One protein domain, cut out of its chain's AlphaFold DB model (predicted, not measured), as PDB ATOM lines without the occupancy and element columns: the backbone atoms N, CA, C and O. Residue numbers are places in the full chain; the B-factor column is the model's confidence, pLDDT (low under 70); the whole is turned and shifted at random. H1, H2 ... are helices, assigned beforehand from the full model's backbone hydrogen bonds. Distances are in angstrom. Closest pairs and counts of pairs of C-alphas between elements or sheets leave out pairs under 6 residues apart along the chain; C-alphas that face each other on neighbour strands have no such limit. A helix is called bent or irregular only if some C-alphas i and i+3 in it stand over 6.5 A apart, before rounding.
ATOM      1  N   GLU A  38      29.692 -39.083 -17.587       70.00
ATOM      2  CA  GLU A  38      30.619 -38.257 -16.810       70.00
ATOM      3  C   GLU A  38      30.243 -38.264 -15.319       70.00
ATOM      4  O   GLU A  38      31.113 -38.289 -14.442       70.00
ATOM      5  N   GLY A  39      28.945 -38.385 -15.025       74.75
ATOM      6  CA  GLY A  39      28.395 -38.555 -13.685       74.75
ATOM      7  C   GLY A  39      28.548 -39.944 -13.081       74.75
ATOM      8  O   GLY A  39      28.177 -40.130 -11.919       74.75
ATOM      9  N   ARG A  40      29.122 -40.920 -13.805       77.25
ATOM     10  CA  ARG A  40      29.170 -42.336 -13.389       77.25
ATOM     11  C   ARG A  40      29.632 -42.541 -11.954       77.25
ATOM     12  O   ARG A  40      29.088 -43.377 -11.236       77.25
ATOM     13  N   ARG A  41      30.614 -41.751 -11.502       77.69
ATOM     14  CA  ARG A  41      31.129 -41.842 -10.129       77.69
ATOM     15  C   ARG A  41      30.064 -41.459  -9.117       77.69
ATOM     16  O   ARG A  41      29.847 -42.218  -8.181       77.69
ATOM     17  N   LEU A  42      29.390 -40.330  -9.325       81.94
ATOM     18  CA  LEU A  42      28.324 -39.854  -8.448       81.94
ATOM     19  C   LEU A  42      27.151 -40.844  -8.422       81.94
ATOM     20  O   LEU A  42      26.671 -41.206  -7.349       81.94
ATOM     21  N   TYR A  43      26.745 -41.343  -9.587       85.62
ATOM     22  CA  TYR A  43      25.641 -42.298  -9.701       85.62
ATOM     23  C   TYR A  43      25.983 -43.669  -9.093       85.62
ATOM     24  O   TYR A  43      25.114 -44.346  -8.551       85.62
ATOM     25  N   SER A  44      27.263 -44.061  -9.090       83.38
ATOM     26  CA  SER A  44      27.723 -45.310  -8.461       83.38
ATOM     27  C   SER A  44      27.723 -45.290  -6.922       83.38
ATOM     28  O   SER A  44      27.746 -46.347  -6.281       83.38
ATOM     29  N   VAL A  45      27.717 -44.098  -6.315       86.25
ATOM     30  CA  VAL A  45      27.836 -43.911  -4.856       86.25
ATOM     31  C   VAL A  45      26.584 -43.330  -4.203       86.25
ATOM     32  O   VAL A  45      26.423 -43.502  -2.995       86.25
ATOM     33  N   SER A  46      25.705 -42.678  -4.967       91.00
ATOM     34  CA  SER A  46      24.462 -42.074  -4.478       91.00
ATOM     35  C   SER A  46      23.259 -42.601  -5.246       91.00
ATOM     36  O   SER A  46      23.077 -42.297  -6.426       91.00
ATOM     37  N   ALA A  47      22.395 -43.345  -4.548       93.94
ATOM     38  CA  ALA A  47      21.128 -43.795  -5.105       93.94
ATOM     39  C   ALA A  47      20.230 -42.599  -5.427       93.94
ATOM     40  O   ALA A  47      19.525 -42.632  -6.429       93.94
ATOM     41  N   PHE A  48      20.278 -41.535  -4.617       94.88
ATOM     42  CA  PHE A  48      19.554 -40.293  -4.872       94.88
ATOM     43  C   PHE A  48      19.962 -39.652  -6.202       94.88
ATOM     44  O   PHE A  48      19.105 -39.432  -7.053       94.88
ATOM     45  N   ALA A  49      21.255 -39.380  -6.406       91.62
ATOM     46  CA  ALA A  49      21.733 -38.748  -7.635       91.62
ATOM     47  C   ALA A  49      21.482 -39.636  -8.858       91.62
ATOM     48  O   ALA A  49      21.123 -39.141  -9.923       91.62
ATOM     49  N   HIS A  50      21.620 -40.952  -8.688       91.56
ATOM     50  CA  HIS A  50      21.316 -41.905  -9.742       91.56
ATOM     51  C   HIS A  50      19.828 -41.897 -10.112       91.56
ATOM     52  O   HIS A  50      19.479 -41.788 -11.282       91.56
ATOM     53  N   GLY A  51      18.942 -41.940  -9.116       93.12
ATOM     54  CA  GLY A  51      17.508 -41.820  -9.345       93.12
ATOM     55  C   GLY A  51      17.158 -40.506 -10.029       93.12
ATOM     56  O   GLY A  51      16.400 -40.515 -10.989       93.12
ATOM     57  N   HIS A  52      17.751 -39.392  -9.586       93.38
ATOM     58  CA  HIS A  52      17.556 -38.074 -10.200       93.38
ATOM     59  C   HIS A  52      17.925 -38.068 -11.680       93.38
ATOM     60  O   HIS A  52      17.124 -37.601 -12.485       93.38
ATOM     61  N   ARG A  53      19.048 -38.689 -12.059       90.81
ATOM     62  CA  ARG A  53      19.442 -38.837 -13.465       90.81
ATOM     63  C   ARG A  53      18.361 -39.515 -14.314       90.81
ATOM     64  O   ARG A  53      17.918 -38.928 -15.300       90.81
ATOM     65  N   HIS A  54      17.925 -40.707 -13.904       91.62
ATOM     66  CA  HIS A  54      16.872 -41.466 -14.597       91.62
ATOM     67  C   HIS A  54      15.566 -40.675 -14.673       91.62
ATOM     68  O   HIS A  54      14.947 -40.547 -15.726       91.62
ATOM     69  N   GLY A  55      15.179 -40.067 -13.550       92.94
ATOM     70  CA  GLY A  55      13.993 -39.230 -13.479       92.94
ATOM     71  C   GLY A  55      14.044 -38.089 -14.485       92.94
ATOM     72  O   GLY A  55      13.087 -37.898 -15.227       92.94
ATOM     73  N   TYR A  56      15.155 -37.348 -14.531       92.75
ATOM     74  CA  TYR A  56      15.332 -36.209 -15.431       92.75
ATOM     75  C   TYR A  56      15.136 -36.597 -16.890       92.75
ATOM     76  O   TYR A  56      14.404 -35.917 -17.609       92.75
ATOM     77  N   GLU A  57      15.737 -37.701 -17.316       92.06
ATOM     78  CA  GLU A  57      15.577 -38.221 -18.672       92.06
ATOM     79  C   GLU A  57      14.139 -38.534 -19.013       92.06
ATOM     80  O   GLU A  57      13.625 -38.064 -20.030       92.06
ATOM     81  N   GLU A  58      13.477 -39.276 -18.138       93.25
ATOM     82  CA  GLU A  58      12.107 -39.692 -18.370       93.25
ATOM     83  C   GLU A  58      11.146 -38.495 -18.370       93.25
ATOM     84  O   GLU A  58      10.267 -38.394 -19.228       93.25
ATOM     85  N   GLY A  59      11.351 -37.537 -17.463       93.94
ATOM     86  CA  GLY A  59      10.578 -36.300 -17.414       93.94
ATOM     87  C   GLY A  59      10.766 -35.445 -18.667       93.94
ATOM     88  O   GLY A  59       9.783 -34.970 -19.238       93.94
ATOM     89  N   TYR A  60      12.011 -35.283 -19.125       94.44
ATOM     90  CA  TYR A  60      12.334 -34.527 -20.337       94.44
ATOM     91  C   TYR A  60      11.723 -35.185 -21.578       94.44
ATOM     92  O   TYR A  60      11.087 -34.515 -22.390       94.44
ATOM     93  N   ARG A  61      11.858 -36.511 -21.696       94.50
ATOM     94  CA  ARG A  61      11.292 -37.309 -22.790       94.50
ATOM     95  C   ARG A  61       9.766 -37.229 -22.827       94.50
ATOM     96  O   ARG A  61       9.191 -37.099 -23.906       94.50
ATOM     97  N   LEU A  62       9.103 -37.310 -21.671       94.81
ATOM     98  CA  LEU A  62       7.648 -37.178 -21.596       94.81
ATOM     99  C   LEU A  62       7.194 -35.780 -22.031       94.81
ATOM    100  O   LEU A  62       6.262 -35.669 -22.822       94.81
ATOM    101  N   ALA A  63       7.833 -34.727 -21.521       95.31
ATOM    102  CA  ALA A  63       7.499 -33.356 -21.892       95.31
ATOM    103  C   ALA A  63       7.681 -33.112 -23.395       95.31
ATOM    104  O   ALA A  63       6.772 -32.582 -24.028       95.31
ATOM    105  N   ASP A  64       8.786 -33.576 -23.982       96.25
ATOM    106  CA  ASP A  64       9.029 -33.481 -25.424       96.25
ATOM    107  C   ASP A  64       7.918 -34.171 -26.232       96.25
ATOM    108  O   ASP A  64       7.375 -33.612 -27.188       96.25
ATOM    109  N   GLN A  65       7.496 -35.360 -25.799       96.69
ATOM    110  CA  GLN A  65       6.376 -36.067 -26.410       96.69
ATOM    111  C   GLN A  65       5.058 -35.280 -26.291       96.69
ATOM    112  O   GLN A  65       4.318 -35.161 -27.267       96.69
ATOM    113  N   GLU A  66       4.747 -34.735 -25.114       96.44
ATOM    114  CA  GLU A  66       3.540 -33.936 -24.887       96.44
ATOM    115  C   GLU A  66       3.533 -32.645 -25.733       96.44
ATOM    116  O   GLU A  66       2.495 -32.298 -26.309       96.44
ATOM    117  N   ILE A  67       4.687 -31.983 -25.883       95.81
ATOM    118  CA  ILE A  67       4.877 -30.802 -26.742       95.81
ATOM    119  C   ILE A  67       4.572 -31.144 -28.204       95.81
ATOM    120  O   ILE A  67       3.823 -30.414 -28.857       95.81
ATOM    121  N   HIS A  68       5.069 -32.279 -28.712       96.44
ATOM    122  CA  HIS A  68       4.770 -32.745 -30.072       96.44
ATOM    123  C   HIS A  68       3.276 -33.025 -30.302       96.44
ATOM    124  O   HIS A  68       2.788 -32.898 -31.426       96.44
ATOM    125  N   PHE A  69       2.530 -33.357 -29.245       97.69
ATOM    126  CA  PHE A  69       1.073 -33.504 -29.292       97.69
ATOM    127  C   PHE A  69       0.303 -32.202 -29.021       97.69
ATOM    128  O   PHE A  69      -0.928 -32.216 -28.982       97.69
ATOM    129  N   GLY A  70       0.992 -31.069 -28.852       96.25
ATOM    130  CA  GLY A  70       0.372 -29.771 -28.582       96.25
ATOM    131  C   GLY A  70      -0.273 -29.671 -27.198       96.25
ATOM    132  O   GLY A  70      -1.166 -28.844 -26.988       96.25
ATOM    133  N   LEU A  71       0.142 -30.521 -26.255       95.06
ATOM    134  CA  LEU A  71      -0.328 -30.465 -24.877       95.06
ATOM    135  C   LEU A  71       0.377 -29.329 -24.124       95.06
ATOM    136  O   LEU A  71       1.485 -28.908 -24.453       95.06
ATOM    137  N   ARG A  72      -0.314 -28.784 -23.121       92.56
ATOM    138  CA  ARG A  72       0.229 -27.724 -22.267       92.56
ATOM    139  C   ARG A  72       0.938 -28.331 -21.070       92.56
ATOM    140  O   ARG A  72       0.474 -29.335 -20.528       92.56
ATOM    141  N   GLN A  73       1.961 -27.626 -20.599       91.81
ATOM    142  CA  GLN A  73       2.638 -27.956 -19.355       91.81
ATOM    143  C   GLN A  73       1.625 -28.079 -18.215       91.81
ATOM    144  O   GLN A  73       0.768 -27.210 -18.021       91.81
ATOM    145  N   ARG A  74       1.756 -29.153 -17.442       91.94
ATOM    146  CA  ARG A  74       0.974 -29.385 -16.227       91.94
ATOM    147  C   ARG A  74       1.884 -29.567 -15.023       91.94
ATOM    148  O   ARG A  74       3.078 -29.826 -15.140       91.94
ATOM    149  N   GLU A  75       1.289 -29.451 -13.846       88.88
ATOM    150  CA  GLU A  75       1.950 -29.831 -12.606       88.88
ATOM    151  C   GLU A  75       2.139 -31.356 -12.572       88.88
ATOM    152  O   GLU A  75       1.170 -32.109 -12.712       88.88
ATOM    153  N   ILE A  76       3.382 -31.803 -12.379       90.69
ATOM    154  CA  ILE A  76       3.715 -33.217 -12.195       90.69
ATOM    155  C   ILE A  76       3.644 -33.574 -10.715       90.69
ATOM    156  O   ILE A  76       4.371 -33.019  -9.887       90.69
ATOM    157  N   ARG A  77       2.797 -34.551 -10.394       88.81
ATOM    158  CA  ARG A  77       2.644 -35.102  -9.044       88.81
ATOM    159  C   ARG A  77       3.304 -36.468  -8.959       88.81
ATOM    160  O   ARG A  77       3.455 -37.146  -9.965       88.81
ATOM    161  N   GLU A  78       3.617 -36.916  -7.746       86.12
ATOM    162  CA  GLU A  78       4.270 -38.215  -7.512       86.12
ATOM    163  C   GLU A  78       3.554 -39.391  -8.200       86.12
ATOM    164  O   GLU A  78       4.195 -40.247  -8.796       86.12
ATOM    165  N   ARG A  79       2.217 -39.393  -8.203       86.31
ATOM    166  CA  ARG A  79       1.400 -40.425  -8.870       86.31
ATOM    167  C   ARG A  79       1.548 -40.477 -10.396       86.31
ATOM    168  O   ARG A  79       1.126 -41.455 -10.999       86.31
ATOM    169  N   ASP A  80       2.060 -39.412 -11.007       85.19
ATOM    170  CA  ASP A  80       2.228 -39.305 -12.457       85.19
ATOM    171  C   ASP A  80       3.589 -39.865 -12.909       85.19
ATOM    172  O   ASP A  80       3.865 -39.914 -14.106       85.19
ATOM    173  N   VAL A  81       4.448 -40.261 -11.961       85.75
ATOM    174  CA  VAL A  81       5.848 -40.615 -12.196       85.75
ATOM    175  C   VAL A  81       6.026 -42.143 -12.154       85.75
ATOM    176  O   VAL A  81       5.696 -42.767 -11.143       85.75
ATOM    177  N   PRO A  82       6.600 -42.779 -13.193       78.19
ATOM    178  CA  PRO A  82       6.749 -44.238 -13.288       78.19
ATOM    179  C   PRO A  82       7.908 -44.808 -12.435       78.19
ATOM    180  O   PRO A  82       8.511 -45.823 -12.787       78.19
ATOM    181  N   GLY A  83       8.219 -44.185 -11.292       62.75
ATOM    182  CA  GLY A  83       9.497 -44.284 -10.562       62.75
ATOM    183  C   GLY A  83       9.849 -45.631  -9.909       62.75
ATOM    184  O   GLY A  83      10.737 -45.690  -9.057       62.75
ATOM    185  N   GLU A  84       9.161 -46.722 -10.250       67.38
ATOM    186  CA  GLU A  84       9.444 -48.054  -9.710       67.38
ATOM    187  C   GLU A  84      10.127 -49.013 -10.690       67.38
ATOM    188  O   GLU A  84      10.749 -49.967 -10.218       67.38
ATOM    189  N   MET A  85      10.015 -48.796 -12.005       71.06
ATOM    190  CA  MET A  85      10.356 -49.837 -12.987       71.06
ATOM    191  C   MET A  85      11.862 -50.041 -13.188       71.06
ATOM    192  O   MET A  85      12.276 -51.146 -13.525       71.06
ATOM    193  N   GLU A  86      12.677 -49.021 -12.923       81.50
ATOM    194  CA  GLU A  86      14.107 -49.022 -13.275       81.50
ATOM    195  C   GLU A  86      15.038 -49.229 -12.075       81.50
ATOM    196  O   GLU A  86      16.242 -49.382 -12.237       81.50
ATOM    197  N   TYR A  87      14.510 -49.282 -10.848       90.62
ATOM    198  CA  TYR A  87      15.357 -49.468  -9.672       90.62
ATOM    199  C   TYR A  87      15.944 -50.883  -9.596       90.62
ATOM    200  O   TYR A  87      15.220 -51.875  -9.463       90.62
ATOM    201  N   GLU A  88      17.267 -50.955  -9.479       90.50
ATOM    202  CA  GLU A  88      17.977 -52.167  -9.096       90.50
ATOM    203  C   GLU A  88      18.568 -52.069  -7.685       90.50
ATOM    204  O   GLU A  88      19.123 -51.050  -7.276       90.50
ATOM    205  N   ARG A  89      18.553 -53.186  -6.940       89.69
ATOM    206  CA  ARG A  89      19.104 -53.245  -5.566       89.69
ATOM    207  C   ARG A  89      20.564 -52.796  -5.469       89.69
ATOM    208  O   ARG A  89      20.985 -52.332  -4.412       89.69
ATOM    209  N   ARG A  90      21.336 -52.947  -6.551       87.56
ATOM    210  CA  ARG A  90      22.748 -52.542  -6.617       87.56
ATOM    211  C   ARG A  90      22.946 -51.024  -6.575       87.56
ATOM    212  O   ARG A  90      24.038 -50.592  -6.229       87.56
ATOM    213  N   PHE A  91      21.911 -50.233  -6.868       88.38
ATOM    214  CA  PHE A  91      21.992 -48.769  -6.883       88.38
ATOM    215  C   PHE A  91      22.017 -48.150  -5.482       88.38
ATOM    216  O   PHE A  91      22.462 -47.019  -5.332       88.38
ATOM    217  N   GLY A  92      21.575 -48.878  -4.450       90.75
ATOM    218  CA  GLY A  92      21.561 -48.403  -3.066       90.75
ATOM    219  C   GLY A  92      20.156 -48.352  -2.472       90.75
ATOM    220  O   GLY A  92      19.344 -49.247  -2.706       90.75
ATOM    221  N   ASP A  93      19.868 -47.347  -1.647       94.06
ATOM    222  CA  ASP A  93      18.585 -47.230  -0.946       94.06
ATOM    223  C   ASP A  93      17.447 -46.871  -1.921       94.06
ATOM    224  O   ASP A  93      17.456 -45.828  -2.576       94.06
ATOM    225  N   LYS A  94      16.433 -47.742  -2.003       93.94
ATOM    226  CA  LYS A  94      15.296 -47.588  -2.927       93.94
ATOM    227  C   LYS A  94      14.510 -46.296  -2.704       93.94
ATOM    228  O   LYS A  94      14.002 -45.714  -3.658       93.94
ATOM    229  N   ARG A  95      14.358 -45.858  -1.453       94.19
ATOM    230  CA  ARG A  95      13.598 -44.647  -1.117       94.19
ATOM    231  C   ARG A  95      14.373 -43.402  -1.537       94.19
ATOM    232  O   ARG A  95      13.764 -42.465  -2.045       94.19
ATOM    233  N   LEU A  96      15.691 -43.390  -1.345       95.25
ATOM    234  CA  LEU A  96      16.556 -42.316  -1.836       95.25
ATOM    235  C   LEU A  96      16.535 -42.248  -3.365       95.25
ATOM    236  O   LEU A  96      16.300 -41.163  -3.891       95.25
ATOM    237  N   PHE A  97      16.635 -43.391  -4.050       94.62
ATOM    238  CA  PHE A  97      16.487 -43.464  -5.506       94.62
ATOM    239  C   PHE A  97      15.158 -42.879  -5.986       94.62
ATOM    240  O   PHE A  97      15.151 -41.971  -6.808       94.62
ATOM    241  N   ARG A  98      14.025 -43.333  -5.436       93.88
ATOM    242  CA  ARG A  98      12.692 -42.840  -5.833       93.88
ATOM    243  C   ARG A  98      12.525 -41.342  -5.638       93.88
ATOM    244  O   ARG A  98      11.951 -40.670  -6.485       93.88
ATOM    245  N   ARG A  99      13.017 -40.821  -4.517       94.00
ATOM    246  CA  ARG A  99      12.956 -39.389  -4.231       94.00
ATOM    247  C   ARG A  99      13.805 -38.598  -5.222       94.00
ATOM    248  O   ARG A  99      13.316 -37.619  -5.769       94.00
ATOM    249  N   GLY A 100      15.027 -39.059  -5.495       94.12
ATOM    250  CA  GLY A 100      15.856 -38.510  -6.563       94.12
ATOM    251  C   GLY A 100      15.112 -38.506  -7.895       94.12
ATOM    252  O   GLY A 100      14.977 -37.455  -8.506       94.12
ATOM    253  N   PHE A 101      14.541 -39.649  -8.284       94.56
ATOM    254  CA  PHE A 101      13.773 -39.820  -9.520       94.56
ATOM    255  C   PHE A 101      12.628 -38.822  -9.640       94.56
ATOM    256  O   PHE A 101      12.496 -38.170 -10.668       94.56
ATOM    257  N   LEU A 102      11.829 -38.642  -8.588       93.94
ATOM    258  CA  LEU A 102      10.747 -37.660  -8.589       93.94
ATOM    259  C   LEU A 102      11.264 -36.237  -8.856       93.94
ATOM    260  O   LEU A 102      10.715 -35.535  -9.705       93.94
ATOM    261  N   HIS A 103      12.322 -35.822  -8.160       93.44
ATOM    262  CA  HIS A 103      12.906 -34.494  -8.348       93.44
ATOM    263  C   HIS A 103      13.498 -34.307  -9.744       93.44
ATOM    264  O   HIS A 103      13.224 -33.295 -10.389       93.44
ATOM    265  N   GLY A 104      14.251 -35.300 -10.219       93.19
ATOM    266  CA  GLY A 104      14.814 -35.306 -11.561       93.19
ATOM    267  C   GLY A 104      13.720 -35.193 -12.608       93.19
ATOM    268  O   GLY A 104      13.768 -34.301 -13.447       93.19
ATOM    269  N   PHE A 105      12.671 -36.008 -12.499       94.00
ATOM    270  CA  PHE A 105      11.538 -35.993 -13.422       94.00
ATOM    271  C   PHE A 105      10.886 -34.622 -13.506       94.00
ATOM    272  O   PHE A 105      10.661 -34.104 -14.597       94.00
ATOM    273  N   GLN A 106      10.623 -33.993 -12.363       93.31
ATOM    274  CA  GLN A 106      10.069 -32.643 -12.332       93.31
ATOM    275  C   GLN A 106      11.009 -31.612 -12.973       93.31
ATOM    276  O   GLN A 106      10.531 -30.681 -13.626       93.31
ATOM    277  N   ALA A 107      12.323 -31.754 -12.785       92.38
ATOM    278  CA  ALA A 107      13.324 -30.885 -13.394       92.38
ATOM    279  C   ALA A 107      13.394 -31.064 -14.918       92.38
ATOM    280  O   ALA A 107      13.226 -30.085 -15.643       92.38
ATOM    281  N   GLY A 108      13.539 -32.295 -15.411       93.38
ATOM    282  CA  GLY A 108      13.604 -32.589 -16.844       93.38
ATOM    283  C   GLY A 108      12.323 -32.212 -17.583       93.38
ATOM    284  O   GLY A 108      12.374 -31.577 -18.636       93.38
ATOM    285  N   TYR A 109      11.165 -32.508 -16.987       94.31
ATOM    286  CA  TYR A 109       9.865 -32.129 -17.540       94.31
ATOM    287  C   TYR A 109       9.734 -30.608 -17.694       94.31
ATOM    288  O   TYR A 109       9.309 -30.106 -18.734       94.31
ATOM    289  N   ARG A 110      10.138 -29.849 -16.668       92.88
ATOM    290  CA  ARG A 110      10.124 -28.382 -16.712       92.88
ATOM    291  C   ARG A 110      11.102 -27.829 -17.744       92.88
ATOM    292  O   ARG A 110      10.728 -26.918 -18.475       92.88
ATOM    293  N   ASP A 111      12.319 -28.359 -17.797       92.44
ATOM    294  CA  ASP A 111      13.353 -27.910 -18.729       92.44
ATOM    295  C   ASP A 111      12.911 -28.067 -20.187       92.44
ATOM    296  O   ASP A 111      13.055 -27.132 -20.972       92.44
ATOM    297  N   SER A 112      12.317 -29.210 -20.536       94.00
ATOM    298  CA  SER A 112      11.801 -29.463 -21.884       94.00
ATOM    299  C   SER A 112      10.695 -28.467 -22.270       94.00
ATOM    300  O   SER A 112      10.792 -27.816 -23.310       94.00
ATOM    301  N   TYR A 113       9.706 -28.219 -21.397       94.31
ATOM    302  CA  TYR A 113       8.673 -27.196 -21.647       94.31
ATOM    303  C   TYR A 113       9.210 -25.761 -21.686       94.31
ATOM    304  O   TYR A 113       8.654 -24.912 -22.383       94.31
ATOM    305  N   ALA A 114      10.298 -25.482 -20.970       91.81
ATOM    306  CA  ALA A 114      11.017 -24.214 -21.040       91.81
ATOM    307  C   ALA A 114      11.959 -24.121 -22.260       91.81
ATOM    308  O   ALA A 114      12.727 -23.158 -22.362       91.81
ATOM    309  N   ASN A 115      11.917 -25.109 -23.166       91.31
ATOM    310  CA  ASN A 115      12.774 -25.236 -24.344       91.31
ATOM    311  C   ASN A 115      14.273 -25.122 -23.999       91.31
ATOM    312  O   ASN A 115      15.064 -24.548 -24.750       91.31
ATOM    313  N   GLN A 116      14.655 -25.621 -22.821       90.31
ATOM    314  CA  GLN A 116      16.046 -25.710 -22.396       90.31
ATOM    315  C   GLN A 116      16.688 -26.949 -23.024       90.31
ATOM    316  O   GLN A 116      16.031 -27.991 -23.114       90.31
ATOM    317  N   PRO A 117      17.964 -26.883 -23.438       89.12
ATOM    318  CA  PRO A 117      18.675 -28.067 -23.906       89.12
ATOM    319  C   PRO A 117      18.746 -29.116 -22.792       89.12
ATOM    320  O   PRO A 117      18.783 -28.767 -21.616       89.12
ATOM    321  N   PHE A 118      18.787 -30.394 -23.154       89.38
ATOM    322  CA  PHE A 118      19.025 -31.498 -22.222       89.38
ATOM    323  C   PHE A 118      20.429 -31.376 -21.586       89.38
ATOM    324  O   PHE A 118      21.414 -31.269 -22.312       89.38
ATOM    325  N   ARG A 119      20.547 -31.359 -20.245       79.62
ATOM    326  CA  ARG A 119      21.748 -30.825 -19.537       79.62
ATOM    327  C   ARG A 119      22.674 -31.850 -18.867       79.62
ATOM    328  O   ARG A 119      23.398 -31.496 -17.940       79.62
ATOM    329  N   VAL A 120      22.616 -33.129 -19.231       66.00
ATOM    330  CA  VAL A 120      22.853 -34.149 -18.195       66.00
ATOM    331  C   VAL A 120      24.294 -34.648 -17.960       66.00
ATOM    332  O   VAL A 120      24.486 -35.259 -16.913       66.00
ATOM    333  N   PRO A 121      25.345 -34.295 -18.729       54.59
ATOM    334  CA  PRO A 121      26.705 -34.560 -18.235       54.59
ATOM    335  C   PRO A 121      27.562 -33.315 -17.931       54.59
ATOM    336  O   PRO A 121      28.370 -33.365 -17.009       54.59
ATOM    337  N   GLU A 122      27.349 -32.164 -18.577       54.41
ATOM    338  CA  GLU A 122      28.355 -31.081 -18.579       54.41
ATOM    339  C   GLU A 122      28.665 -30.467 -17.199       54.41
ATOM    340  O   GLU A 122      29.811 -30.144 -16.897       54.41
ATOM    341  N   TRP A 123      27.680 -30.355 -16.303       57.06
ATOM    342  CA  TRP A 123      27.881 -29.678 -15.012       57.06
ATOM    343  C   TRP A 123      28.617 -30.535 -13.972       57.06
ATOM    344  O   TRP A 123      29.189 -29.995 -13.023       57.06
ATOM    345  N   LEU A 124      28.650 -31.861 -14.138       57.75
ATOM    346  CA  LEU A 124      29.424 -32.743 -13.256       57.75
ATOM    347  C   LEU A 124      30.934 -32.529 -13.417       57.75
ATOM    348  O   LEU A 124      31.697 -32.901 -12.527       57.75
ATOM    349  N   GLN A 125      31.352 -31.884 -14.510       55.16
ATOM    350  CA  GLN A 125      32.715 -31.391 -14.696       55.16
ATOM    351  C   GLN A 125      32.980 -30.080 -13.939       55.16
ATOM    352  O   GLN A 125      34.115 -29.819 -13.539       55.16
ATOM    353  N   GLU A 126      31.952 -29.247 -13.745       54.12
ATOM    354  CA  GLU A 126      32.076 -27.925 -13.115       54.12
ATOM    355  C   GLU A 126      32.174 -28.007 -11.589       54.12
ATOM    356  O   GLU A 126      32.715 -27.103 -10.945       54.12
ATOM    357  N   VAL A 127      31.676 -29.095 -10.994       55.41
ATOM    358  CA  VAL A 127      31.845 -29.336  -9.564       55.41
ATOM    359  C   VAL A 127      33.186 -30.034  -9.338       55.41
ATOM    360  O   VAL A 127      33.358 -31.166  -9.793       55.41
ATOM    361  N   PRO A 128      34.147 -29.410  -8.626       55.12
ATOM    362  CA  PRO A 128      35.457 -30.009  -8.426       55.12
ATOM    363  C   PRO A 128      35.312 -31.404  -7.802       55.12
ATOM    364  O   PRO A 128      34.556 -31.571  -6.834       55.12
ATOM    365  N   PRO A 129      36.020 -32.411  -8.341       53.88
ATOM    366  CA  PRO A 129      35.896 -33.774  -7.867       53.88
ATOM    367  C   PRO A 129      36.370 -33.841  -6.414       53.88
ATOM    368  O   PRO A 129      37.397 -33.280  -6.019       53.88
ATOM    369  N   PHE A 130      35.569 -34.489  -5.579       64.19
ATOM    370  CA  PHE A 130      35.774 -34.518  -4.140       64.19
ATOM    371  C   PHE A 130      37.026 -35.283  -3.748       64.19
ATOM    372  O   PHE A 130      37.387 -36.258  -4.410       64.19
ATOM    373  N   ALA A 131      37.594 -34.930  -2.593       54.59
ATOM    374  CA  ALA A 131      38.772 -35.581  -2.030       54.59
ATOM    375  C   ALA A 131      38.667 -37.120  -2.029       54.59
ATOM    376  O   ALA A 131      39.595 -37.779  -2.475       54.59
ATOM    377  N   TRP A 132      37.520 -37.691  -1.643       55.34
ATOM    378  CA  TRP A 132      37.337 -39.149  -1.591       55.34
ATOM    379  C   TRP A 132      36.911 -39.782  -2.930       55.34
ATOM    380  O   TRP A 132      37.062 -40.987  -3.107       55.34
ATOM    381  N   THR A 133      36.405 -39.001  -3.896       56.41
ATOM    382  CA  THR A 133      36.119 -39.497  -5.260       56.41
ATOM    383  C   THR A 133      37.320 -39.410  -6.198       56.41
ATOM    384  O   THR A 133      37.345 -40.115  -7.210       56.41
ATOM    385  N   ASN A 134      38.308 -38.576  -5.857       54.19
ATOM    386  CA  ASN A 134      39.614 -38.533  -6.520       54.19
ATOM    387  C   ASN A 134      40.364 -39.858  -6.336       54.19
ATOM    388  O   ASN A 134      41.032 -40.310  -7.264       54.19
ATOM    389  N   ASP A 135      40.152 -40.519  -5.195       50.44
ATOM    390  CA  ASP A 135      40.699 -41.844  -4.894       50.44
ATOM    391  C   ASP A 135      39.858 -42.997  -5.470       50.44
ATOM    392  O   ASP A 135      40.293 -44.148  -5.443       50.44
ATOM    393  N   LEU A 136      38.664 -42.730  -6.026       50.69
ATOM    394  CA  LEU A 136      37.905 -43.766  -6.729       50.69
ATOM    395  C   LEU A 136      38.589 -44.055  -8.071       50.69
ATOM    396  O   LEU A 136      38.863 -43.137  -8.852       50.69
ATOM    397  N   PRO A 137      38.886 -45.323  -8.382       49.88
ATOM    398  CA  PRO A 137      39.658 -45.650  -9.561       49.88
ATOM    399  C   PRO A 137      38.799 -45.396 -10.804       49.88
ATOM    400  O   PRO A 137      37.646 -45.814 -10.880       49.88
ATOM    401  N   GLN A 138      39.392 -44.758 -11.816       53.75
ATOM    402  CA  GLN A 138      38.812 -44.650 -13.166       53.75
ATOM    403  C   GLN A 138      38.522 -46.039 -13.773       53.75
ATOM    404  O   GLN A 138      37.653 -46.159 -14.638       53.75
ATOM    405  N   ALA A 139      39.260 -47.059 -13.318       45.75
ATOM    406  CA  ALA A 139      39.065 -48.483 -13.547       45.75
ATOM    407  C   ALA A 139      40.018 -49.270 -12.613       45.75
ATOM    408  O   ALA A 139      41.231 -49.124 -12.714       45.75
ATOM    409  N   GLY A 140      39.478 -50.084 -11.697       45.97
ATOM    410  CA  GLY A 140      40.138 -51.295 -11.175       45.97
ATOM    411  C   GLY A 140      41.308 -51.179 -10.182       45.97
ATOM    412  O   GLY A 140      42.369 -51.730 -10.463       45.97
ATOM    413  N   GLY A 141      41.125 -50.598  -8.985       50.84
ATOM    414  CA  GLY A 141      42.156 -50.774  -7.941       50.84
ATOM    415  C   GLY A 141      41.898 -50.234  -6.532       50.84
ATOM    416  O   GLY A 141      42.406 -50.819  -5.579       50.84
ATOM    417  N   ALA A 142      41.129 -49.159  -6.356       58.44
ATOM    418  CA  ALA A 142      40.847 -48.646  -5.014       58.44
ATOM    419  C   ALA A 142      39.714 -49.430  -4.323       58.44
ATOM    420  O   ALA A 142      38.833 -49.971  -4.999       58.44
ATOM    421  N   PRO A 143      39.728 -49.502  -2.980       65.50
ATOM    422  CA  PRO A 143      38.678 -50.163  -2.221       65.50
ATOM    423  C   PRO A 143      37.326 -49.482  -2.455       65.50
ATOM    424  O   PRO A 143      37.209 -48.259  -2.383       65.50
ATOM    425  N   GLU A 144      36.297 -50.291  -2.708       72.88
ATOM    426  CA  GLU A 144      34.909 -49.829  -2.754       72.88
ATOM    427  C   GLU A 144      34.572 -49.032  -1.480       72.88
ATOM    428  O   GLU A 144      34.902 -49.487  -0.374       72.88
ATOM    429  N   PRO A 145      33.885 -47.879  -1.594       77.50
ATOM    430  CA  PRO A 145      33.491 -47.125  -0.420       77.50
ATOM    431  C   PRO A 145      32.647 -48.000   0.508       77.50
ATOM    432  O   PRO A 145      31.766 -48.750   0.069       77.50
ATOM    433  N   THR A 146      32.905 -47.895   1.813       87.12
ATOM    434  CA  THR A 146      32.169 -48.685   2.806       87.12
ATOM    435  C   THR A 146      30.669 -48.395   2.720       87.12
ATOM    436  O   THR A 146      30.247 -47.287   2.382       87.12
ATOM    437  N   LYS A 147      29.828 -49.368   3.093       88.69
ATOM    438  CA  LYS A 147      28.366 -49.168   3.136       88.69
ATOM    439  C   LYS A 147      27.962 -47.967   4.000       88.69
ATOM    440  O   LYS A 147      27.004 -47.276   3.666       88.69
ATOM    441  N   SER A 148      28.688 -47.720   5.095       89.94
ATOM    442  CA  SER A 148      28.454 -46.572   5.981       89.94
ATOM    443  C   SER A 148      28.745 -45.249   5.274       89.94
ATOM    444  O   SER A 148      27.928 -44.334   5.342       89.94
ATOM    445  N   LEU A 149      29.868 -45.176   4.553       88.50
ATOM    446  CA  LEU A 149      30.250 -43.996   3.782       88.50
ATOM    447  C   LEU A 149      29.248 -43.718   2.655       88.50
ATOM    448  O   LEU A 149      28.742 -42.604   2.578       88.50
ATOM    449  N   LYS A 150      28.887 -44.734   1.850       89.94
ATOM    450  CA  LYS A 150      27.869 -44.590   0.788       89.94
ATOM    451  C   LYS A 150      26.547 -44.070   1.354       89.94
ATOM    452  O   LYS A 150      25.988 -43.117   0.831       89.94
ATOM    453  N   ARG A 151      26.075 -44.642   2.468       92.69
ATOM    454  CA  ARG A 151      24.834 -44.199   3.119       92.69
ATOM    455  C   ARG A 151      24.916 -42.755   3.619       92.69
ATOM    456  O   ARG A 151      23.981 -41.996   3.413       92.69
ATOM    457  N   SER A 152      26.011 -42.390   4.284       93.62
ATOM    458  CA  SER A 152      26.231 -41.034   4.798       93.62
ATOM    459  C   SER A 152      26.278 -40.004   3.668       93.62
ATOM    460  O   SER A 152      25.641 -38.957   3.758       93.62
ATOM    461  N   PHE A 153      26.966 -40.341   2.576       93.25
ATOM    462  CA  PHE A 153      27.007 -39.532   1.368       93.25
ATOM    463  C   PHE A 153      25.616 -39.363   0.745       93.25
ATOM    464  O   PHE A 153      25.211 -38.244   0.463       93.25
ATOM    465  N   ASP A 154      24.856 -40.444   0.579       93.50
ATOM    466  CA  ASP A 154      23.531 -40.406  -0.053       93.50
ATOM    467  C   ASP A 154      22.489 -39.655   0.804       93.50
ATOM    468  O   ASP A 154      21.695 -38.863   0.291       93.50
ATOM    469  N   ASP A 155      22.549 -39.822   2.135       95.75
ATOM    470  CA  ASP A 155      21.771 -39.027   3.098       95.75
ATOM    471  C   ASP A 155      22.130 -37.534   3.004       95.75
ATOM    472  O   ASP A 155      21.247 -36.678   3.120       95.75
ATOM    473  N   GLY A 156      23.418 -37.228   2.812       95.69
ATOM    474  CA  GLY A 156      23.920 -35.886   2.551       95.69
ATOM    475  C   GLY A 156      23.359 -35.331   1.250       95.69
ATOM    476  O   GLY A 156      22.732 -34.281   1.275       95.69
ATOM    477  N   ALA A 157      23.512 -36.052   0.137       94.69
ATOM    478  CA  ALA A 157      23.055 -35.640  -1.191       94.69
ATOM    479  C   ALA A 157      21.568 -35.308  -1.215       94.69
ATOM    480  O   ALA A 157      21.179 -34.235  -1.670       94.69
ATOM    481  N   SER A 158      20.733 -36.163  -0.632       96.31
ATOM    482  CA  SER A 158      19.307 -35.868  -0.552       96.31
ATOM    483  C   SER A 158      19.003 -34.624   0.294       96.31
ATOM    484  O   SER A 158      18.175 -33.817  -0.114       96.31
ATOM    485  N   GLN A 159      19.652 -34.434   1.450       96.94
ATOM    486  CA  GLN A 159      19.413 -33.256   2.302       96.94
ATOM    487  C   GLN A 159      19.950 -31.963   1.695       96.94
ATOM    488  O   GLN A 159      19.314 -30.917   1.795       96.94
ATOM    489  N   GLY A 160      21.111 -32.042   1.057       95.56
ATOM    490  CA  GLY A 160      21.710 -30.933   0.343       95.56
ATOM    491  C   GLY A 160      20.820 -30.452  -0.785       95.56
ATOM    492  O   GLY A 160      20.632 -29.250  -0.925       95.56
ATOM    493  N   TYR A 161      20.218 -31.379  -1.532       95.25
ATOM    494  CA  TYR A 161      19.275 -31.046  -2.593       95.25
ATOM    495  C   TYR A 161      18.062 -30.282  -2.058       95.25
ATOM    496  O   TYR A 161      17.758 -29.190  -2.531       95.25
ATOM    497  N   GLU A 162      17.431 -30.779  -0.996       95.62
ATOM    498  CA  GLU A 162      16.313 -30.077  -0.350       95.62
ATOM    499  C   GLU A 162      16.720 -28.690   0.169       95.62
ATOM    500  O   GLU A 162      15.991 -27.713  -0.005       95.62
ATOM    501  N   SER A 163      17.912 -28.576   0.765       95.12
ATOM    502  CA  SER A 163      18.445 -27.289   1.213       95.12
ATOM    503  C   SER A 163      18.683 -26.338   0.042       95.12
ATOM    504  O   SER A 163      18.285 -25.180   0.116       95.12
ATOM    505  N   GLY A 164      19.293 -26.806  -1.048       92.62
ATOM    506  CA  GLY A 164      19.575 -25.995  -2.230       92.62
ATOM    507  C   GLY A 164      18.295 -25.508  -2.900       92.62
ATOM    508  O   GLY A 164      18.207 -24.339  -3.269       92.62
ATOM    509  N   LEU A 165      17.251 -26.342  -2.943       90.94
ATOM    510  CA  LEU A 165      15.937 -25.909  -3.412       90.94
ATOM    511  C   LEU A 165      15.399 -24.750  -2.573       90.94
ATOM    512  O   LEU A 165      14.691 -23.912  -3.114       90.94
ATOM    513  N   GLN A 166      15.709 -24.680  -1.280       90.12
ATOM    514  CA  GLN A 166      15.193 -23.643  -0.391       90.12
ATOM    515  C   GLN A 166      16.070 -22.401  -0.311       90.12
ATOM    516  O   GLN A 166      15.529 -21.341  -0.029       90.12
ATOM    517  N   THR A 167      17.386 -22.507  -0.501       86.25
ATOM    518  CA  THR A 167      18.314 -21.416  -0.156       86.25
ATOM    519  C   THR A 167      19.218 -20.966  -1.295       86.25
ATOM    520  O   THR A 167      19.817 -19.902  -1.170       86.25
ATOM    521  N   ALA A 168      19.317 -21.711  -2.400       78.69
ATOM    522  CA  ALA A 168      20.116 -21.300  -3.553       78.69
ATOM    523  C   ALA A 168      19.388 -20.201  -4.349       78.69
ATOM    524  O   ALA A 168      18.731 -20.455  -5.361       78.69
ATOM    525  N   PHE A 169      19.462 -18.967  -3.851       73.56
ATOM    526  CA  PHE A 169      18.910 -17.778  -4.496       73.56
ATOM    527  C   PHE A 169      20.019 -16.847  -4.976       73.56
ATOM    528  O   PHE A 169      21.005 -16.638  -4.277       73.56
ATOM    529  N   GLY A 170      19.801 -16.226  -6.137       66.44
ATOM    530  CA  GLY A 170      20.551 -15.050  -6.589       66.44
ATOM    531  C   GLY A 170      21.935 -15.319  -7.182       66.44
ATOM    532  O   GLY A 170      22.364 -14.539  -8.024       66.44
ATOM    533  N   ASP A 171      22.581 -16.429  -6.828       69.50
ATOM    534  CA  ASP A 171      23.931 -16.754  -7.287       69.50
ATOM    535  C   ASP A 171      23.917 -17.912  -8.293       69.50
ATOM    536  O   ASP A 171      23.456 -19.013  -7.997       69.50
ATOM    537  N   THR A 172      24.458 -17.680  -9.492       71.50
ATOM    538  CA  THR A 172      24.725 -18.736 -10.489       71.50
ATOM    539  C   THR A 172      26.185 -19.175 -10.496       71.50
ATOM    540  O   THR A 172      26.546 -20.106 -11.212       71.50
ATOM    541  N   GLU A 173      27.046 -18.494  -9.736       82.38
ATOM    542  CA  GLU A 173      28.463 -18.825  -9.668       82.38
ATOM    543  C   GLU A 173      28.675 -20.076  -8.805       82.38
ATOM    544  O   GLU A 173      28.335 -20.104  -7.619       82.38
ATOM    545  N   VAL A 174      29.285 -21.109  -9.391       77.44
ATOM    546  CA  VAL A 174      29.539 -22.398  -8.725       77.44
ATOM    547  C   VAL A 174      30.353 -22.223  -7.440       77.44
ATOM    548  O   VAL A 174      30.083 -22.898  -6.449       77.44
ATOM    549  N   SER A 175      31.314 -21.293  -7.415       77.00
ATOM    550  CA  SER A 175      32.154 -21.038  -6.237       77.00
ATOM    551  C   SER A 175      31.338 -20.484  -5.054       77.00
ATOM    552  O   SER A 175      31.488 -20.944  -3.918       77.00
ATOM    553  N   ALA A 176      30.413 -19.557  -5.328       85.38
ATOM    554  CA  ALA A 176      29.516 -18.975  -4.339       85.38
ATOM    555  C   ALA A 176      28.534 -20.028  -3.811       85.38
ATOM    556  O   ALA A 176      28.400 -20.184  -2.595       85.38
ATOM    557  N   LEU A 177      27.930 -20.816  -4.704       86.19
ATOM    558  CA  LEU A 177      27.034 -21.911  -4.330       86.19
ATOM    559  C   LEU A 177      27.753 -22.994  -3.515       86.19
ATOM    560  O   LEU A 177      27.206 -23.493  -2.534       86.19
ATOM    561  N   ALA A 178      28.998 -23.329  -3.858       84.00
ATOM    562  CA  ALA A 178      29.796 -24.289  -3.101       84.00
ATOM    563  C   ALA A 178      30.105 -23.791  -1.680       84.00
ATOM    564  O   ALA A 178      30.085 -24.587  -0.736       84.00
ATOM    565  N   ARG A 179      30.353 -22.485  -1.506       86.88
ATOM    566  CA  ARG A 179      30.513 -21.863  -0.183       86.88
ATOM    567  C   ARG A 179      29.209 -21.909   0.614       86.88
ATOM    568  O   ARG A 179      29.234 -22.369   1.755       86.88
ATOM    569  N   GLN A 180      28.086 -21.515   0.009       89.69
ATOM    570  CA  GLN A 180      26.763 -21.598   0.643       89.69
ATOM    571  C   GLN A 180      26.442 -23.033   1.082       89.69
ATOM    572  O   GLN A 180      25.997 -23.256   2.207       89.69
ATOM    573  N   ALA A 181      26.734 -24.022   0.235       90.62
ATOM    574  CA  ALA A 181      26.541 -25.430   0.558       90.62
ATOM    575  C   ALA A 181      27.404 -25.888   1.745       90.62
ATOM    576  O   ALA A 181      26.951 -26.681   2.571       90.62
ATOM    577  N   GLY A 182      28.641 -25.389   1.849       89.12
ATOM    578  CA  GLY A 182      29.527 -25.654   2.983       89.12
ATOM    579  C   GLY A 182      28.973 -25.093   4.294       89.12
ATOM    580  O   GLY A 182      28.848 -25.830   5.272       89.12
ATOM    581  N   GLU A 183      28.576 -23.820   4.292       91.81
ATOM    582  CA  GLU A 183      27.950 -23.155   5.441       91.81
ATOM    583  C   GLU A 183      26.672 -23.896   5.870       91.81
ATOM    584  O   GLU A 183      26.543 -24.293   7.033       91.81
ATOM    585  N   ALA A 184      25.785 -24.196   4.916       92.62
ATOM    586  CA  ALA A 184      24.557 -24.946   5.150       92.62
ATOM    587  C   ALA A 184      24.827 -26.352   5.711       92.62
ATOM    588  O   ALA A 184      24.162 -26.762   6.664       92.62
ATOM    589  N   CYS A 185      25.835 -27.073   5.203       95.44
ATOM    590  CA  CYS A 185      26.169 -28.387   5.744       95.44
ATOM    591  C   CYS A 185      26.609 -28.303   7.207       95.44
ATOM    592  O   CYS A 185      26.153 -29.104   8.026       95.44
ATOM    593  N   THR A 186      27.472 -27.342   7.561       94.75
ATOM    594  CA  THR A 186      27.995 -27.218   8.936       94.75
ATOM    595  C   THR A 186      26.912 -26.929   9.975       94.75
ATOM    596  O   THR A 186      27.079 -27.287  11.141       94.75
ATOM    597  N   ALA A 187      25.774 -26.369   9.556       92.81
ATOM    598  CA  ALA A 187      24.605 -26.166  10.407       92.81
ATOM    599  C   ALA A 187      23.817 -27.464  10.698       92.81
ATOM    600  O   ALA A 187      22.959 -27.480  11.583       92.81
ATOM    601  N   THR A 188      24.095 -28.565   9.990       92.19
ATOM    602  CA  THR A 188      23.406 -29.848  10.189       92.19
ATOM    603  C   THR A 188      24.071 -30.698  11.287       92.19
ATOM    604  O   THR A 188      25.306 -30.780  11.354       92.19
ATOM    605  N   PRO A 189      23.296 -31.422  12.123       93.62
ATOM    606  CA  PRO A 189      23.850 -32.358  13.111       93.62
ATOM    607  C   PRO A 189      24.697 -33.492  12.509       93.62
ATOM    608  O   PRO A 189      25.547 -34.071  13.187       93.62
ATOM    609  N   GLN A 190      24.451 -33.842  11.247       92.38
ATOM    610  CA  GLN A 190      25.082 -34.950  10.534       92.38
ATOM    611  C   GLN A 190      26.415 -34.564   9.881       92.38
ATOM    612  O   GLN A 190      27.121 -35.462   9.426       92.38
ATOM    613  N   SER A 191      26.797 -33.283   9.901       92.62
ATOM    614  CA  SER A 191      28.051 -32.756   9.333       92.62
ATOM    615  C   SER A 191      29.321 -33.480   9.787       92.62
ATOM    616  O   SER A 191      30.311 -33.502   9.064       92.62
ATOM    617  N   LYS A 192      29.293 -34.112  10.967       92.38
ATOM    618  CA  LYS A 192      30.413 -34.887  11.526       92.38
ATOM    619  C   LYS A 192      30.574 -36.287  10.928       92.38
ATOM    620  O   LYS A 192      31.542 -36.962  11.256       92.38
ATOM    621  N   LYS A 193      29.608 -36.773  10.143       92.38
ATOM    622  CA  LYS A 193      29.683 -38.101   9.529       92.38
ATOM    623  C   LYS A 193      30.519 -38.035   8.256       92.38
ATOM    624  O   LYS A 193      30.270 -37.191   7.396       92.38
ATOM    625  N   ASP A 194      31.443 -38.978   8.107       89.69
ATOM    626  CA  ASP A 194      32.295 -39.075   6.922       89.69
ATOM    627  C   ASP A 194      31.462 -39.089   5.632       89.69
ATOM    628  O   ASP A 194      30.427 -39.758   5.546       89.69
ATOM    629  N   GLY A 195      31.890 -38.305   4.642       88.25
ATOM    630  CA  GLY A 195      31.229 -38.166   3.341       88.25
ATOM    631  C   GLY A 195      29.898 -37.404   3.342       88.25
ATOM    632  O   GLY A 195      29.405 -37.082   2.264       88.25
ATOM    633  N   PHE A 196      29.319 -37.061   4.500       93.81
ATOM    634  CA  PHE A 196      28.013 -36.392   4.551       93.81
ATOM    635  C   PHE A 196      28.036 -35.026   3.863       93.81
ATOM    636  O   PHE A 196      27.219 -34.773   2.981       93.81
ATOM    637  N   CYS A 197      28.983 -34.152   4.226       93.31
ATOM    638  CA  CYS A 197      29.046 -32.812   3.635       93.31
ATOM    639  C   CYS A 197      29.437 -32.807   2.159       93.31
ATOM    640  O   CYS A 197      29.063 -31.891   1.430       93.31
ATOM    641  N   ASP A 198      30.141 -33.837   1.697       90.00
ATOM    642  CA  ASP A 198      30.397 -33.996   0.272       90.00
ATOM    643  C   ASP A 198      29.107 -34.342  -0.465       90.00
ATOM    644  O   ASP A 198      28.774 -33.691  -1.454       90.00
ATOM    645  N   GLY A 199      28.320 -35.278   0.071       91.19
ATOM    646  CA  GLY A 199      26.987 -35.568  -0.449       91.19
ATOM    647  C   GLY A 199      26.135 -34.311  -0.484       91.19
ATOM    648  O   GLY A 199      25.654 -33.912  -1.543       91.19
ATOM    649  N   PHE A 200      26.034 -33.640   0.663       94.12
ATOM    650  CA  PHE A 200      25.258 -32.416   0.839       94.12
ATOM    651  C   PHE A 200      25.595 -31.367  -0.214       94.12
ATOM    652  O   PHE A 200      24.709 -30.830  -0.871       94.12
ATOM    653  N   ARG A 201      26.879 -31.113  -0.444       91.19
ATOM    654  CA  ARG A 201      27.309 -30.135  -1.437       91.19
ATOM    655  C   ARG A 201      26.859 -30.474  -2.858       91.19
ATOM    656  O   ARG A 201      26.425 -29.567  -3.557       91.19
ATOM    657  N   GLN A 202      26.887 -31.739  -3.278       88.94
ATOM    658  CA  GLN A 202      26.403 -32.104  -4.626       88.94
ATOM    659  C   GLN A 202      24.909 -31.973  -4.752       88.94
ATOM    660  O   GLN A 202      24.433 -31.427  -5.739       88.94
ATOM    661  N   GLY A 203      24.178 -32.456  -3.747       91.88
ATOM    662  CA  GLY A 203      22.739 -32.272  -3.708       91.88
ATOM    663  C   GLY A 203      22.382 -30.799  -3.851       91.88
ATOM    664  O   GLY A 203      21.571 -30.434  -4.693       91.88
ATOM    665  N   PHE A 204      23.051 -29.949  -3.073       92.94
ATOM    666  CA  PHE A 204      22.823 -28.512  -3.071       92.94
ATOM    667  C   PHE A 204      23.082 -27.876  -4.438       92.94
ATOM    668  O   PHE A 204      22.247 -27.119  -4.926       92.94
ATOM    669  N   LEU A 205      24.215 -28.197  -5.066       88.56
ATOM    670  CA  LEU A 205      24.573 -27.678  -6.388       88.56
ATOM    671  C   LEU A 205      23.599 -28.156  -7.472       88.56
ATOM    672  O   LEU A 205      23.158 -27.353  -8.295       88.56
ATOM    673  N   LEU A 206      23.201 -29.428  -7.418       88.62
ATOM    674  CA  LEU A 206      22.186 -30.001  -8.298       88.62
ATOM    675  C   LEU A 206      20.849 -29.250  -8.164       88.62
ATOM    676  O   LEU A 206      20.278 -28.807  -9.159       88.62
ATOM    677  N   ALA A 207      20.395 -28.997  -6.935       91.69
ATOM    678  CA  ALA A 207      19.167 -28.250  -6.686       91.69
ATOM    679  C   ALA A 207      19.241 -26.779  -7.112       91.69
ATOM    680  O   ALA A 207      18.281 -26.254  -7.678       91.69
ATOM    681  N   ALA A 208      20.370 -26.108  -6.871       88.94
ATOM    682  CA  ALA A 208      20.591 -24.733  -7.314       88.94
ATOM    683  C   ALA A 208      20.424 -24.608  -8.835       88.94
ATOM    684  O   ALA A 208      19.794 -23.672  -9.334       88.94
ATOM    685  N   ARG A 209      20.931 -25.596  -9.577       85.25
ATOM    686  CA  ARG A 209      20.851 -25.644 -11.036       85.25
ATOM    687  C   ARG A 209      19.445 -25.938 -11.552       85.25
ATOM    688  O   ARG A 209      19.022 -25.318 -12.532       85.25
ATOM    689  N   ASP A 210      18.724 -26.846 -10.903       88.56
ATOM    690  CA  ASP A 210      17.322 -27.141 -11.221       88.56
ATOM    691  C   ASP A 210      16.415 -25.944 -10.919       88.56
ATOM    692  O   ASP A 210      15.441 -25.677 -11.628       88.56
ATOM    693  N   ARG A 211      16.749 -25.173  -9.883       85.44
ATOM    694  CA  ARG A 211      16.030 -23.949  -9.543       85.44
ATOM    695  C   ARG A 211      16.324 -22.825 -10.533       85.44
ATOM    696  O   ARG A 211      15.385 -22.167 -10.963       85.44
ATOM    697  N   ALA A 212      17.578 -22.646 -10.951       80.94
ATOM    698  CA  ALA A 212      17.963 -21.627 -11.930       80.94
ATOM    699  C   ALA A 212      17.287 -21.803 -13.306       80.94
ATOM    700  O   ALA A 212      17.096 -20.819 -14.014       80.94
ATOM    701  N   SER A 213      16.903 -23.030 -13.682       71.75
ATOM    702  CA  SER A 213      16.141 -23.291 -14.914       71.75
ATOM    703  C   SER A 213      14.629 -23.121 -14.757       71.75
ATOM    704  O   SER A 213      13.893 -23.177 -15.741       71.75
ATOM    705  N   SER A 214      14.140 -22.905 -13.533       67.50
ATOM    706  CA  SER A 214      12.738 -22.572 -13.317       67.50
ATOM    707  C   SER A 214      12.526 -21.113 -13.717       67.50
ATOM    708  O   SER A 214      13.120 -20.241 -13.077       67.50
TER     709      SER A 214
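Overview. This is residues 38 to 214 of the 231 residues of an uncharacterized protein of Acidobacteriales bacterium (UniProt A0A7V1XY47). Two pairs of closely packed long helices, H2 with H3 and H6 with H9, run roughly the same way and join where H6 meets H2 and H3 near their first residues; H7 crosses H6 and H9 on the side away from that join. The long link of residues 69 to 93 runs back past H2 and H3, while the tiny helices H4 and H5 lie on the outskirts. The printed part has 177 residues with nine named helices, H1 to H9 in chain order, and no named strand: all helix. It is compact, with a radius of gyration of the C-alphas of 16.0 A and spans of 49 by 37 by 28 A.

Arrangement. Start at H1, residues 40 to 45; it touches H2, residues 47 to 68, only at the corner, with the C-alphas of Tyr 43 and His 50 closest at 4.3 A. Look next at H3, residues 94 to 113: it touches H2 at a shallow tilt of 32 degrees, the same way, closest at C-alphas Tyr 56 and Gly 104, 4.0 A. H4, residues 122 to 125, touches no helix; H5, residues 131 to 134, is close to H1 but not clearly touching, with C-alphas Arg 41 and Thr 133 closest at 7.4 A. The hub is H6, residues 147 to 167, which touches five helices. It only just touches H1, with 3 pairs of C-alphas within 8 A, the closest Val 45 and Lys 150 at 5.7 A. With residues 154 to 158 alone it touches H2, closest at C-alphas Phe 48 and Ser 158, 6.2 A, and H3, closest at C-alphas Leu 96 and Ser 158, 7.1 A. H7, residues 174 to 186, touches H9, residues 196 to 212, at a steep tilt of 48 degrees, opposite ways, closest at C-alphas Ala 181 and Arg 201, 5.2 A. H6 and H9 touch at C-alphas Tyr 161 and Gly 203, 3.8 A, at a shallow tilt of 34 degrees, only just short of steep. H3, H6 and H9 form a bundle, three helices running the same way. H8, residues 189 to 192, is near H6. Every O i to N i+4 pair is within hydrogen-bond range in H1, H2, H3, H6, H7 and H9; H4, H5 and H8 are too short for such a pair.

Along the chain. Find C-alpha 40, where H1 begins, at (29.170, -42.336, -13.389). H2 spans 31.8 A, H3 28.5 A, H6 29.7 A, H7 18.4 A. H8 is irregular, 7.2 A between C-alphas 189 and 192. H9 runs 24.3 A to C-alpha 212 at (17.963, -21.627, -11.930).

Size, cuts and confidence. The farthest C-alphas, Gly 70 and Gly 141, are 51.1 A apart. The printed part has no cut; its long links are H2 to H3 and H5 to H6. Mean pLDDT of the printed part is 84.5, with residues 83 to 84, 120 to 143, 170 to 171 and 214 under 70.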